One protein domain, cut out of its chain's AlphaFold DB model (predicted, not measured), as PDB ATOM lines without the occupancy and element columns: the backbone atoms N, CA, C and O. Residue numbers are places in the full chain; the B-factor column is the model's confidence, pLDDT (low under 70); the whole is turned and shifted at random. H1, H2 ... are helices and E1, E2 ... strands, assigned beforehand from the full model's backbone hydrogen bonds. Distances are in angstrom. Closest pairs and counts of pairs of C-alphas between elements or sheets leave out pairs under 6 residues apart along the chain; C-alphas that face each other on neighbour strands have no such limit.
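Overview. This is residues 138 to 155 and 194 to 264 of the 265 residues of the protein "Zinc finger CCCH-type protein" of Macrophomina phaseolina (strain MS6) (UniProt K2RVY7). Little regular structure: a body of winding loops has three corners, with the two-stranded ribbon E1 and E2 at one, helix H1 at another and the loop round residues 230 to 244 at the third. Of the 89 printed residues, 18 are in named elements, in the order E1, H1, E2; the class is mixed, and the sheet, E1 - E2, is antiparallel. The whole is compact, with a radius of gyration of the C-alphas of 12.8 A and spans of 36 by 33 by 21 A.

Arrangement. Start at E1, residues 138 to 140, whose antiparallel neighbour is E2, residues 260 to 263, at 157 degrees between directions. Look for N 140 and O 260, 2.9 A apart, within hydrogen-bond range. In H1, residues 194 to 204, every O i to N i+4 pair is within that range.

Along the chain. Find C-alpha 138 at (-41.898, 7.270, 11.813), where E1 begins. H1 runs 15.4 A from C-alpha 194 at (-35.301, 9.522, -10.851). E2, 9.9 A long, ends at C-alpha 263, (-38.268, 8.262, 17.180).

Size, cuts and confidence. The C-alphas of Gly 231 and Ile 264, the two farthest apart, are 37.1 A apart. Residues 156 to 193 are cut out, leaving 11.2 A between C-alphas 155 and 194. The link H1 to E2 is long, 55 residues. The pLDDT is under 70 at residues 231 to 235 and 262 to 264.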
ATOM      1  N   ILE A 138     -40.727   7.901  12.421       84.25
ATOM      2  CA  ILE A 138     -41.898   7.270  11.813       84.25
ATOM      3  C   ILE A 138     -43.123   8.141  12.071       84.25
ATOM      4  O   ILE A 138     -43.525   8.367  13.213       84.25
ATOM      5  N   HIS A 139     -43.754   8.603  10.993       85.81
ATOM      6  CA  HIS A 139     -45.005   9.349  11.082       85.81
ATOM      7  C   HIS A 139     -46.159   8.408  11.355       85.81
ATOM      8  O   HIS A 139     -46.354   7.448  10.609       85.81
ATOM      9  N   ARG A 140     -46.959   8.721  12.371       88.06
ATOM     10  CA  ARG A 140     -48.172   7.978  12.692       88.06
ATOM     11  C   ARG A 140     -49.395   8.895  12.707       88.06
ATOM     12  O   ARG A 140     -49.320  10.072  13.080       88.06
ATOM     13  N   ASN A 141     -50.522   8.353  12.258       87.50
ATOM     14  CA  ASN A 141     -51.822   9.013  12.336       87.50
ATOM     15  C   ASN A 141     -52.450   8.848  13.728       87.50
ATOM     16  O   ASN A 141     -51.868   8.226  14.619       87.50
ATOM     17  N   ARG A 142     -53.672   9.367  13.923       86.12
ATOM     18  CA  ARG A 142     -54.372   9.287  15.220       86.12
ATOM     19  C   ARG A 142     -54.649   7.869  15.700       86.12
ATOM     20  O   ARG A 142     -54.739   7.630  16.898       86.12
ATOM     21  N   LYS A 143     -54.771   6.934  14.767       83.62
ATOM     22  CA  LYS A 143     -54.977   5.511  15.040       83.62
ATOM     23  C   LYS A 143     -53.653   4.765  15.239       83.62
ATOM     24  O   LYS A 143     -53.650   3.541  15.273       83.62
ATOM     25  N   GLY A 144     -52.531   5.481  15.321       83.50
ATOM     26  CA  GLY A 144     -51.203   4.893  15.425       83.50
ATOM     27  C   GLY A 144     -50.717   4.237  14.134       83.50
ATOM     28  O   GLY A 144     -49.699   3.562  14.167       83.50
ATOM     29  N   GLN A 145     -51.390   4.411  12.996       87.38
ATOM     30  CA  GLN A 145     -50.983   3.795  11.730       87.38
ATOM     31  C   GLN A 145     -49.841   4.588  11.099       87.38
ATOM     32  O   GLN A 145     -49.905   5.816  11.014       87.38
ATOM     33  N   ARG A 146     -48.816   3.886  10.622       90.12
ATOM     34  CA  ARG A 146     -47.678   4.455   9.908       90.12
ATOM     35  C   ARG A 146     -48.113   5.104   8.597       90.12
ATOM     36  O   ARG A 146     -48.760   4.480   7.757       90.12
ATOM     37  N   ILE A 147     -47.680   6.343   8.406       87.31
ATOM     38  CA  ILE A 147     -47.853   7.108   7.177       87.31
ATOM     39  C   ILE A 147     -46.528   7.112   6.423       87.31
ATOM     40  O   ILE A 147     -45.522   7.651   6.888       87.31
ATOM     41  N   ASP A 148     -46.544   6.533   5.226       83.75
ATOM     42  CA  ASP A 148     -45.399   6.585   4.328       83.75
ATOM     43  C   ASP A 148     -45.160   8.012   3.808       83.75
ATOM     44  O   ASP A 148     -46.114   8.697   3.429       83.75
ATOM     45  N   PRO A 149     -43.892   8.462   3.720       81.12
ATOM     46  CA  PRO A 149     -43.536   9.675   2.991       81.12
ATOM     47  C   PRO A 149     -44.117   9.670   1.569       81.12
ATOM     48  O   PRO A 149     -44.173   8.600   0.966       81.12
ATOM     49  N   PRO A 150     -44.493  10.812   0.983       77.25
ATOM     50  CA  PRO A 150     -44.973  10.841  -0.397       77.25
ATOM     51  C   PRO A 150     -43.916  10.287  -1.372       77.25
ATOM     52  O   PRO A 150     -42.713  10.492  -1.191       77.25
ATOM     53  N   THR A 151     -44.366   9.537  -2.379       77.06
ATOM     54  CA  THR A 151     -43.537   9.041  -3.493       77.06
ATOM     55  C   THR A 151     -43.735   9.893  -4.740       77.06
ATOM     56  O   THR A 151     -44.702  10.648  -4.829       77.06
ATOM     57  N   LYS A 152     -42.854   9.713  -5.733       77.44
ATOM     58  CA  LYS A 152     -43.059  10.207  -7.100       77.44
ATOM     59  C   LYS A 152     -44.409   9.723  -7.654       77.44
ATOM     60  O   LYS A 152     -44.900   8.656  -7.269       77.44
ATOM     61  N   ASN A 153     -44.989  10.513  -8.555       78.38
ATOM     62  CA  ASN A 153     -46.209  10.159  -9.279       78.38
ATOM     63  C   ASN A 153     -46.015   8.861 -10.080       78.38
ATOM     64  O   ASN A 153     -44.915   8.567 -10.550       78.38
ATOM     65  N   PHE A 154     -47.092   8.087 -10.228       79.06
ATOM     66  CA  PHE A 154     -47.072   6.841 -10.986       79.06
ATOM     67  C   PHE A 154     -46.956   7.127 -12.488       79.06
ATOM     68  O   PHE A 154     -47.900   7.617 -13.102       79.06
ATOM     69  N   ASP A 155     -45.802   6.791 -13.056       85.69
ATOM     70  CA  ASP A 155     -45.516   6.798 -14.491       85.69
ATOM     71  C   ASP A 155     -45.362   5.338 -14.941       85.69
ATOM     72  O   ASP A 155     -44.508   4.603 -14.431       85.69
ATOM     73  N   SER A 194     -33.950   9.864 -10.383       90.19
ATOM     74  CA  SER A 194     -35.301   9.522 -10.851       90.19
ATOM     75  C   SER A 194     -35.569   8.017 -10.785       90.19
ATOM     76  O   SER A 194     -36.635   7.601 -10.341       90.19
ATOM     77  N   GLU A 195     -34.603   7.187 -11.183       92.12
ATOM     78  CA  GLU A 195     -34.739   5.727 -11.118       92.12
ATOM     79  C   GLU A 195     -34.832   5.222  -9.688       92.12
ATOM     80  O   GLU A 195     -35.615   4.317  -9.420       92.12
ATOM     81  N   LEU A 196     -34.078   5.820  -8.764       92.56
ATOM     82  CA  LEU A 196     -34.115   5.458  -7.352       92.56
ATOM     83  C   LEU A 196     -35.466   5.829  -6.715       92.56
ATOM     84  O   LEU A 196     -36.028   5.047  -5.947       92.56
ATOM     85  N   GLU A 197     -36.048   6.971  -7.088       91.38
ATOM     86  CA  GLU A 197     -37.411   7.343  -6.686       91.38
ATOM     87  C   GLU A 197     -38.472   6.398  -7.262       91.38
ATOM     88  O   GLU A 197     -39.380   5.972  -6.541       91.38
ATOM     89  N   THR A 198     -38.347   6.022  -8.536       92.06
ATOM     90  CA  THR A 198     -39.220   5.020  -9.159       92.06
ATOM     91  C   THR A 198     -39.051   3.657  -8.486       92.06
ATOM     92  O   THR A 198     -40.040   2.985  -8.208       92.06
ATOM     93  N   LEU A 199     -37.824   3.250  -8.150       93.12
ATOM     94  CA  LEU A 199     -37.542   2.005  -7.437       93.12
ATOM     95  C   LEU A 199     -38.192   2.004  -6.048       93.12
ATOM     96  O   LEU A 199     -38.792   1.009  -5.645       93.12
ATOM     97  N   LYS A 200     -38.152   3.141  -5.346       91.88
ATOM     98  CA  LYS A 200     -38.851   3.343  -4.069       91.88
ATOM     99  C   LYS A 200     -40.367   3.219  -4.220       91.88
ATOM    100  O   LYS A 200     -41.009   2.589  -3.381       91.88
ATOM    101  N   LEU A 201     -40.947   3.775  -5.287       90.00
ATOM    102  CA  LEU A 201     -42.363   3.578  -5.610       90.00
ATOM    103  C   LEU A 201     -42.666   2.094  -5.862       90.00
ATOM    104  O   LEU A 201     -43.611   1.566  -5.282       90.00
ATOM    105  N   VAL A 202     -41.845   1.406  -6.661       91.12
ATOM    106  CA  VAL A 202     -42.004  -0.025  -6.974       91.12
ATOM    107  C   VAL A 202     -41.929  -0.892  -5.718       91.12
ATOM    108  O   VAL A 202     -42.781  -1.761  -5.537       91.12
ATOM    109  N   ALA A 203     -40.969  -0.639  -4.826       92.88
ATOM    110  CA  ALA A 203     -40.855  -1.347  -3.552       92.88
ATOM    111  C   ALA A 203     -42.117  -1.171  -2.688       92.88
ATOM    112  O   ALA A 203     -42.615  -2.135  -2.106       92.88
ATOM    113  N   ARG A 204     -42.707   0.031  -2.694       91.75
ATOM    114  CA  ARG A 204     -43.946   0.346  -1.968       91.75
ATOM    115  C   ARG A 204     -45.226  -0.169  -2.608       91.75
ATOM    116  O   ARG A 204     -46.271  -0.101  -1.973       91.75
ATOM    117  N   MET A 205     -45.179  -0.707  -3.826       88.88
ATOM    118  CA  MET A 205     -46.313  -1.441  -4.405       88.88
ATOM    119  C   MET A 205     -46.494  -2.825  -3.762       88.88
ATOM    120  O   MET A 205     -47.544  -3.440  -3.940       88.88
ATOM    121  N   ALA A 206     -45.487  -3.331  -3.045       90.69
ATOM    122  CA  ALA A 206     -45.598  -4.556  -2.266       90.69
ATOM    123  C   ALA A 206     -46.012  -4.219  -0.822       90.69
ATOM    124  O   ALA A 206     -45.362  -3.375  -0.197       90.69
ATOM    125  N   PRO A 207     -47.072  -4.847  -0.282       91.50
ATOM    126  CA  PRO A 207     -47.501  -4.600   1.087       91.50
ATOM    127  C   PRO A 207     -46.440  -5.080   2.082       91.50
ATOM    128  O   PRO A 207     -45.875  -6.163   1.937       91.50
ATOM    129  N   CYS A 208     -46.181  -4.269   3.103       93.38
ATOM    130  CA  CYS A 208     -45.340  -4.652   4.228       93.38
ATOM    131  C   CYS A 208     -46.002  -5.783   5.023       93.38
ATOM    132  O   CYS A 208     -47.199  -5.726   5.305       93.38
ATOM    133  N   ILE A 209     -45.211  -6.769   5.453       89.75
ATOM    134  CA  ILE A 209     -45.685  -7.886   6.288       89.75
ATOM    135  C   ILE A 209     -46.219  -7.419   7.650       89.75
ATOM    136  O   ILE A 209     -47.134  -8.025   8.196       89.75
ATOM    137  N   HIS A 210     -45.687  -6.312   8.173       88.06
ATOM    138  CA  HIS A 210     -46.138  -5.687   9.419       88.06
ATOM    139  C   HIS A 210     -47.265  -4.665   9.189       88.06
ATOM    140  O   HIS A 210     -47.685  -3.979  10.123       88.06
ATOM    141  N   GLY A 211     -47.738  -4.528   7.943       89.25
ATOM    142  CA  GLY A 211     -48.811  -3.617   7.558       89.25
ATOM    143  C   GLY A 211     -48.573  -2.182   8.028       89.25
ATOM    144  O   GLY A 211     -47.444  -1.715   8.136       89.25
ATOM    145  N   SER A 212     -49.648  -1.472   8.359       88.75
ATOM    146  CA  SER A 212     -49.555  -0.097   8.869       88.75
ATOM    147  C   SER A 212     -48.952   0.020  10.282       88.75
ATOM    148  O   SER A 212     -48.672   1.126  10.732       88.75
ATOM    149  N   GLY A 213     -48.713  -1.092  10.984       89.88
ATOM    150  CA  GLY A 213     -48.116  -1.101  12.323       89.88
ATOM    151  C   GLY A 213     -46.584  -1.062  12.341       89.88
ATOM    152  O   GLY A 213     -46.016  -0.891  13.412       89.88
ATOM    153  N   CYS A 214     -45.926  -1.205  11.186       90.19
ATOM    154  CA  CYS A 214     -44.482  -1.417  11.076       90.19
ATOM    155  C   CYS A 214     -43.622  -0.348  11.771       90.19
ATOM    156  O   CYS A 214     -43.647   0.824  11.385       90.19
ATOM    157  N   ASP A 215     -42.770  -0.797  12.693       89.12
ATOM    158  CA  ASP A 215     -41.792   0.022  13.416       89.12
ATOM    159  C   ASP A 215     -40.423   0.133  12.723       89.12
ATOM    160  O   ASP A 215     -39.535   0.773  13.251       89.12
ATOM    161  N   ASP A 216     -40.183  -0.441  11.544       88.06
ATOM    162  CA  ASP A 216     -38.857  -0.313  10.906       88.06
ATOM    163  C   ASP A 216     -38.722   1.029  10.161       88.06
ATOM    164  O   ASP A 216     -39.304   1.203   9.085       88.06
ATOM    165  N   SER A 217     -37.939   1.982  10.678       86.12
ATOM    166  CA  SER A 217     -37.731   3.297  10.043       86.12
ATOM    167  C   SER A 217     -37.185   3.191   8.613       86.12
ATOM    168  O   SER A 217     -37.595   3.960   7.739       86.12
ATOM    169  N   LYS A 218     -36.364   2.171   8.338       88.00
ATOM    170  CA  LYS A 218     -35.766   1.876   7.028       88.00
ATOM    171  C   LYS A 218     -36.627   0.944   6.164       88.00
ATOM    172  O   LYS A 218     -36.172   0.498   5.108       88.00
ATOM    173  N   CYS A 219     -37.863   0.637   6.566       90.88
ATOM    174  CA  CYS A 219     -38.738  -0.212   5.763       90.88
ATOM    175  C   CYS A 219     -39.039   0.425   4.397       90.88
ATOM    176  O   CYS A 219     -39.495   1.568   4.293       90.88
ATOM    177  N   ILE A 220     -38.802  -0.353   3.343       92.12
ATOM    178  CA  ILE A 220     -38.951   0.056   1.939       92.12
ATOM    179  C   ILE A 220     -40.279  -0.390   1.317       92.12
ATOM    180  O   ILE A 220     -40.612   0.042   0.213       92.12
ATOM    181  N   TYR A 221     -41.025  -1.253   2.007       92.81
ATOM    182  CA  TYR A 221     -42.311  -1.777   1.553       92.81
ATOM    183  C   TYR A 221     -43.458  -0.808   1.856       92.81
ATOM    184  O   TYR A 221     -43.299   0.163   2.595       92.81
ATOM    185  N   GLY A 222     -44.619  -1.050   1.248       91.81
ATOM    186  CA  GLY A 222     -45.788  -0.189   1.384       91.81
ATOM    187  C   GLY A 222     -46.536  -0.451   2.685       91.81
ATOM    188  O   GLY A 222     -47.004  -1.563   2.918       91.81
ATOM    189  N   HIS A 223     -46.714   0.584   3.503       91.88
ATOM    190  CA  HIS A 223     -47.570   0.571   4.696       91.88
ATOM    191  C   HIS A 223     -48.973   1.126   4.397       91.88
ATOM    192  O   HIS A 223     -49.882   0.999   5.214       91.88
ATOM    193  N   ARG A 224     -49.165   1.673   3.190       88.62
ATOM    194  CA  ARG A 224     -50.434   2.118   2.601       88.62
ATOM    195  C   ARG A 224     -50.512   1.686   1.144       88.62
ATOM    196  O   ARG A 224     -49.489   1.650   0.469       88.62
ATOM    197  N   CYS A 225     -51.724   1.463   0.637       87.50
ATOM    198  CA  CYS A 225     -51.935   1.331  -0.803       87.50
ATOM    199  C   CYS A 225     -51.455   2.613  -1.532       87.50
ATOM    200  O   CYS A 225     -51.970   3.698  -1.241       87.50
ATOM    201  N   PRO A 226     -50.470   2.540  -2.451       82.75
ATOM    202  CA  PRO A 226     -49.945   3.720  -3.146       82.75
ATOM    203  C   PRO A 226     -50.833   4.169  -4.314       82.75
ATOM    204  O   PRO A 226     -50.631   5.252  -4.859       82.75
ATOM    205  N   PHE A 227     -51.799   3.344  -4.721       81.31
ATOM    206  CA  PHE A 227     -52.633   3.603  -5.886       81.31
ATOM    207  C   PHE A 227     -53.717   4.646  -5.599       81.31
ATOM    208  O   PHE A 227     -54.238   4.697  -4.479       81.31
ATOM    209  N   PRO A 228     -54.079   5.470  -6.599       75.94
ATOM    210  CA  PRO A 228     -55.117   6.473  -6.428       75.94
ATOM    211  C   PRO A 228     -56.474   5.809  -6.158       75.94
ATOM    212  O   PRO A 228     -56.736   4.705  -6.660       75.94
ATOM    213  N   PRO A 229     -57.342   6.463  -5.365       76.19
ATOM    214  CA  PRO A 229     -58.677   5.958  -5.131       76.19
ATOM    215  C   PRO A 229     -59.528   6.046  -6.410       76.19
ATOM    216  O   PRO A 229     -59.518   7.059  -7.108       76.19
ATOM    217  N   LEU A 230     -60.273   4.984  -6.715       73.81
ATOM    218  CA  LEU A 230     -61.232   4.891  -7.807       73.81
ATOM    219  C   LEU A 230     -62.639   5.196  -7.265       73.81
ATOM    220  O   LEU A 230     -63.325   4.333  -6.714       73.81
ATOM    221  N   GLY A 231     -63.059   6.452  -7.422       69.25
ATOM    222  CA  GLY A 231     -64.378   6.940  -7.010       69.25
ATOM    223  C   GLY A 231     -64.544   7.168  -5.500       69.25
ATOM    224  O   GLY A 231     -63.625   7.001  -4.704       69.25
ATOM    225  N   ASN A 232     -65.761   7.551  -5.099       65.75
ATOM    226  CA  ASN A 232     -66.098   7.964  -3.726       65.75
ATOM    227  C   ASN A 232     -66.595   6.815  -2.829       65.75
ATOM    228  O   ASN A 232     -67.280   7.051  -1.830       65.75
ATOM    229  N   LYS A 233     -66.300   5.556  -3.177       63.09
ATOM    230  CA  LYS A 233     -66.729   4.418  -2.357       63.09
ATOM    231  C   LYS A 233     -65.992   4.447  -1.014       63.09
ATOM    232  O   LYS A 233     -64.771   4.324  -0.955       63.09
ATOM    233  N   LYS A 234     -66.765   4.606   0.065       61.19
ATOM    234  CA  LYS A 234     -66.282   4.587   1.458       61.19
ATOM    235  C   LYS A 234     -66.124   3.172   2.026       61.19
ATOM    236  O   LYS A 234     -65.544   3.016   3.093       61.19
ATOM    237  N   SER A 235     -66.657   2.164   1.333       59.91
ATOM    238  CA  SER A 235     -66.638   0.760   1.752       59.91
ATOM    239  C   SER A 235     -65.938  -0.099   0.702       59.91
ATOM    240  O   SER A 235     -66.110   0.128  -0.498       59.91
ATOM    241  N   GLY A 236     -65.156  -1.076   1.160       70.25
ATOM    242  CA  GLY A 236     -64.355  -1.949   0.304       70.25
ATOM    243  C   GLY A 236     -63.040  -1.324  -0.177       70.25
ATOM    244  O   GLY A 236     -62.682  -0.194   0.168       70.25
ATOM    245  N   LYS A 237     -62.275  -2.105  -0.947       77.81
ATOM    246  CA  LYS A 237     -61.008  -1.657  -1.534       77.81
ATOM    247  C   LYS A 237     -61.326  -0.626  -2.609       77.81
ATOM    248  O   LYS A 237     -61.977  -0.939  -3.600       77.81
ATOM    249  N   ASN A 238     -60.875   0.605  -2.410       79.19
ATOM    250  CA  ASN A 238     -61.237   1.715  -3.279       79.19
ATOM    251  C   ASN A 238     -60.108   2.155  -4.208       79.19
ATOM    252  O   ASN A 238     -60.102   3.305  -4.602       79.19
ATOM    253  N   CYS A 239     -59.142   1.302  -4.540       82.94
ATOM    254  CA  CYS A 239     -58.092   1.645  -5.502       82.94
ATOM    255  C   CYS A 239     -58.438   1.158  -6.917       82.94
ATOM    256  O   CYS A 239     -59.375   0.383  -7.101       82.94
ATOM    257  N   ILE A 240     -57.636   1.556  -7.910       82.50
ATOM    258  CA  ILE A 240     -57.793   1.133  -9.318       82.50
ATOM    259  C   ILE A 240     -57.802  -0.391  -9.528       82.50
ATOM    260  O   ILE A 240     -58.309  -0.854 -10.541       82.50
ATOM    261  N   PHE A 241     -57.247  -1.161  -8.586       81.25
ATOM    262  CA  PHE A 241     -57.203  -2.625  -8.641       81.25
ATOM    263  C   PHE A 241     -58.338  -3.298  -7.862       81.25
ATOM    264  O   PHE A 241     -58.403  -4.519  -7.869       81.25
ATOM    265  N   LEU A 242     -59.208  -2.534  -7.187       81.88
ATOM    266  CA  LEU A 242     -60.375  -3.038  -6.451       81.88
ATOM    267  C   LEU A 242     -60.039  -4.314  -5.653       81.88
ATOM    268  O   LEU A 242     -59.177  -4.272  -4.774       81.88
ATOM    269  N   GLU A 243     -60.685  -5.441  -5.957       81.94
ATOM    270  CA  GLU A 243     -60.516  -6.722  -5.265       81.94
ATOM    271  C   GLU A 243     -59.148  -7.375  -5.507       81.94
ATOM    272  O   GLU A 243     -58.583  -7.936  -4.562       81.94
ATOM    273  N   ASP A 244     -58.551  -7.169  -6.685       83.81
ATOM    274  CA  ASP A 244     -57.233  -7.689  -7.088       83.81
ATOM    275  C   ASP A 244     -56.061  -6.973  -6.403       83.81
ATOM    276  O   ASP A 244     -54.891  -7.357  -6.532       83.81
ATOM    277  N   CYS A 245     -56.338  -5.902  -5.654       86.94
ATOM    278  CA  CYS A 245     -55.300  -5.195  -4.928       86.94
ATOM    279  C   CYS A 245     -54.688  -6.083  -3.839       86.94
ATOM    280  O   CYS A 245     -55.385  -6.596  -2.960       86.94
ATOM    281  N   LYS A 246     -53.355  -6.180  -3.843       88.38
ATOM    282  CA  LYS A 246     -52.578  -6.943  -2.852       88.38
ATOM    283  C   LYS A 246     -52.636  -6.352  -1.443       88.38
ATOM    284  O   LYS A 246     -52.300  -7.036  -0.484       88.38
ATOM    285  N   PHE A 247     -53.028  -5.086  -1.311       88.75
ATOM    286  CA  PHE A 247     -53.170  -4.446  -0.011       88.75
ATOM    287  C   PHE A 247     -54.483  -4.875   0.658       88.75
ATOM    288  O   PHE A 247     -55.529  -4.904  -0.002       88.75
ATOM    289  N   PRO A 248     -54.467  -5.166   1.969       86.31
ATOM    290  CA  PRO A 248     -55.684  -5.424   2.723       86.31
ATOM    291  C   PRO A 248     -56.564  -4.169   2.788       86.31
ATOM    292  O   PRO A 248     -56.111  -3.040   2.568       86.31
ATOM    293  N   LEU A 249     -57.842  -4.371   3.106       85.19
ATOM    294  CA  LEU A 249     -58.832  -3.296   3.201       85.19
ATOM    295  C   LEU A 249     -58.409  -2.197   4.191       85.19
ATOM    296  O   LEU A 249     -58.591  -1.018   3.913       85.19
ATOM    297  N   GLU A 250     -57.767  -2.573   5.294       84.50
ATOM    298  CA  GLU A 250     -57.324  -1.663   6.360       84.50
ATOM    299  C   GLU A 250     -56.239  -0.666   5.926       84.50
ATOM    300  O   GLU A 250     -56.071   0.387   6.540       84.50
ATOM    301  N   MET A 251     -55.500  -0.992   4.860       85.88
ATOM    302  CA  MET A 251     -54.447  -0.144   4.288       85.88
ATOM    303  C   MET A 251     -54.963   0.744   3.145       85.88
ATOM    304  O   MET A 251     -54.186   1.478   2.524       85.88
ATOM    305  N   HIS A 252     -56.267   0.681   2.865       85.12
ATOM    306  CA  HIS A 252     -56.990   1.623   2.018       85.12
ATOM    307  C   HIS A 252     -57.671   2.678   2.894       85.12
ATOM    308  O   HIS A 252     -57.988   2.424   4.051       85.12
ATOM    309  N   ASN A 253     -57.896   3.880   2.351       79.25
ATOM    310  CA  ASN A 253     -58.578   4.970   3.070       79.25
ATOM    311  C   ASN A 253     -57.960   5.360   4.423       79.25
ATOM    312  O   ASN A 253     -58.658   5.849   5.311       79.25
ATOM    313  N   MET A 254     -56.652   5.161   4.586       79.69
ATOM    314  CA  MET A 254     -55.971   5.582   5.805       79.69
ATOM    315  C   MET A 254     -55.928   7.104   5.918       79.69
ATOM    316  O   MET A 254     -55.676   7.808   4.936       79.69
ATOM    317  N   ASP A 255     -56.121   7.584   7.145       80.00
ATOM    318  CA  ASP A 255     -55.921   8.984   7.494       80.00
ATOM    319  C   ASP A 255     -54.439   9.342   7.330       80.00
ATOM    320  O   ASP A 255     -53.572   8.705   7.933       80.00
ATOM    321  N   MET A 256     -54.166  10.337   6.484       80.62
ATOM    322  CA  MET A 256     -52.818  10.826   6.182       80.62
ATOM    323  C   MET A 256     -52.405  12.010   7.065       80.62
ATOM    324  O   MET A 256     -51.309  12.546   6.897       80.62
ATOM    325  N   ASN A 257     -53.252  12.410   8.016       83.31
ATOM    326  CA  ASN A 257     -52.903  13.436   8.986       83.31
ATOM    327  C   ASN A 257     -51.914  12.876  10.007       83.31
ATOM    328  O   ASN A 257     -52.238  12.016  10.828       83.31
ATOM    329  N   VAL A 258     -50.682  13.378   9.951       81.81
ATOM    330  CA  VAL A 258     -49.633  13.033  10.911       81.81
ATOM    331  C   VAL A 258     -49.890  13.796  12.202       81.81
ATOM    332  O   VAL A 258     -49.827  15.024  12.202       81.81
ATOM    333  N   ILE A 259     -50.143  13.075  13.293       79.50
ATOM    334  CA  ILE A 259     -50.320  13.687  14.619       79.50
ATOM    335  C   ILE A 259     -49.257  13.252  15.629       79.50
ATOM    336  O   ILE A 259     -49.107  13.891  16.666       79.50
ATOM    337  N   GLN A 260     -48.528  12.170  15.341       73.75
ATOM    338  CA  GLN A 260     -47.534  11.603  16.242       73.75
ATOM    339  C   GLN A 260     -46.266  11.207  15.482       73.75
ATOM    340  O   GLN A 260     -46.303  10.796  14.318       73.75
ATOM    341  N   TYR A 261     -45.148  11.333  16.188       71.88
ATOM    342  CA  TYR A 261     -43.804  10.990  15.756       71.88
ATOM    343  C   TYR A 261     -43.256   9.928  16.706       71.88
ATOM    344  O   TYR A 261     -43.273  10.138  17.920       71.88
ATOM    345  N   THR A 262     -42.791   8.804  16.169       68.50
ATOM    346  CA  THR A 262     -42.053   7.805  16.947       68.50
ATOM    347  C   THR A 262     -40.599   7.841  16.499       68.50
ATOM    348  O   THR A 262     -40.285   7.454  15.373       68.50
ATOM    349  N   THR A 263     -39.719   8.313  17.381       63.88
ATOM    350  CA  THR A 263     -38.268   8.262  17.180       63.88
ATOM    351  C   THR A 263     -37.744   6.943  17.721       63.88
ATOM    352  O   THR A 263     -37.914   6.647  18.904       63.88
ATOM    353  N   ILE A 264     -37.093   6.166  16.865       57.47
ATOM    354  CA  ILE A 264     -36.389   4.950  17.270       57.47
ATOM    355  C   ILE A 264     -34.942   5.362  17.531       57.47
ATOM    356  O   ILE A 264     -34.281   5.874  16.624       57.47
TER     357      ILE A 264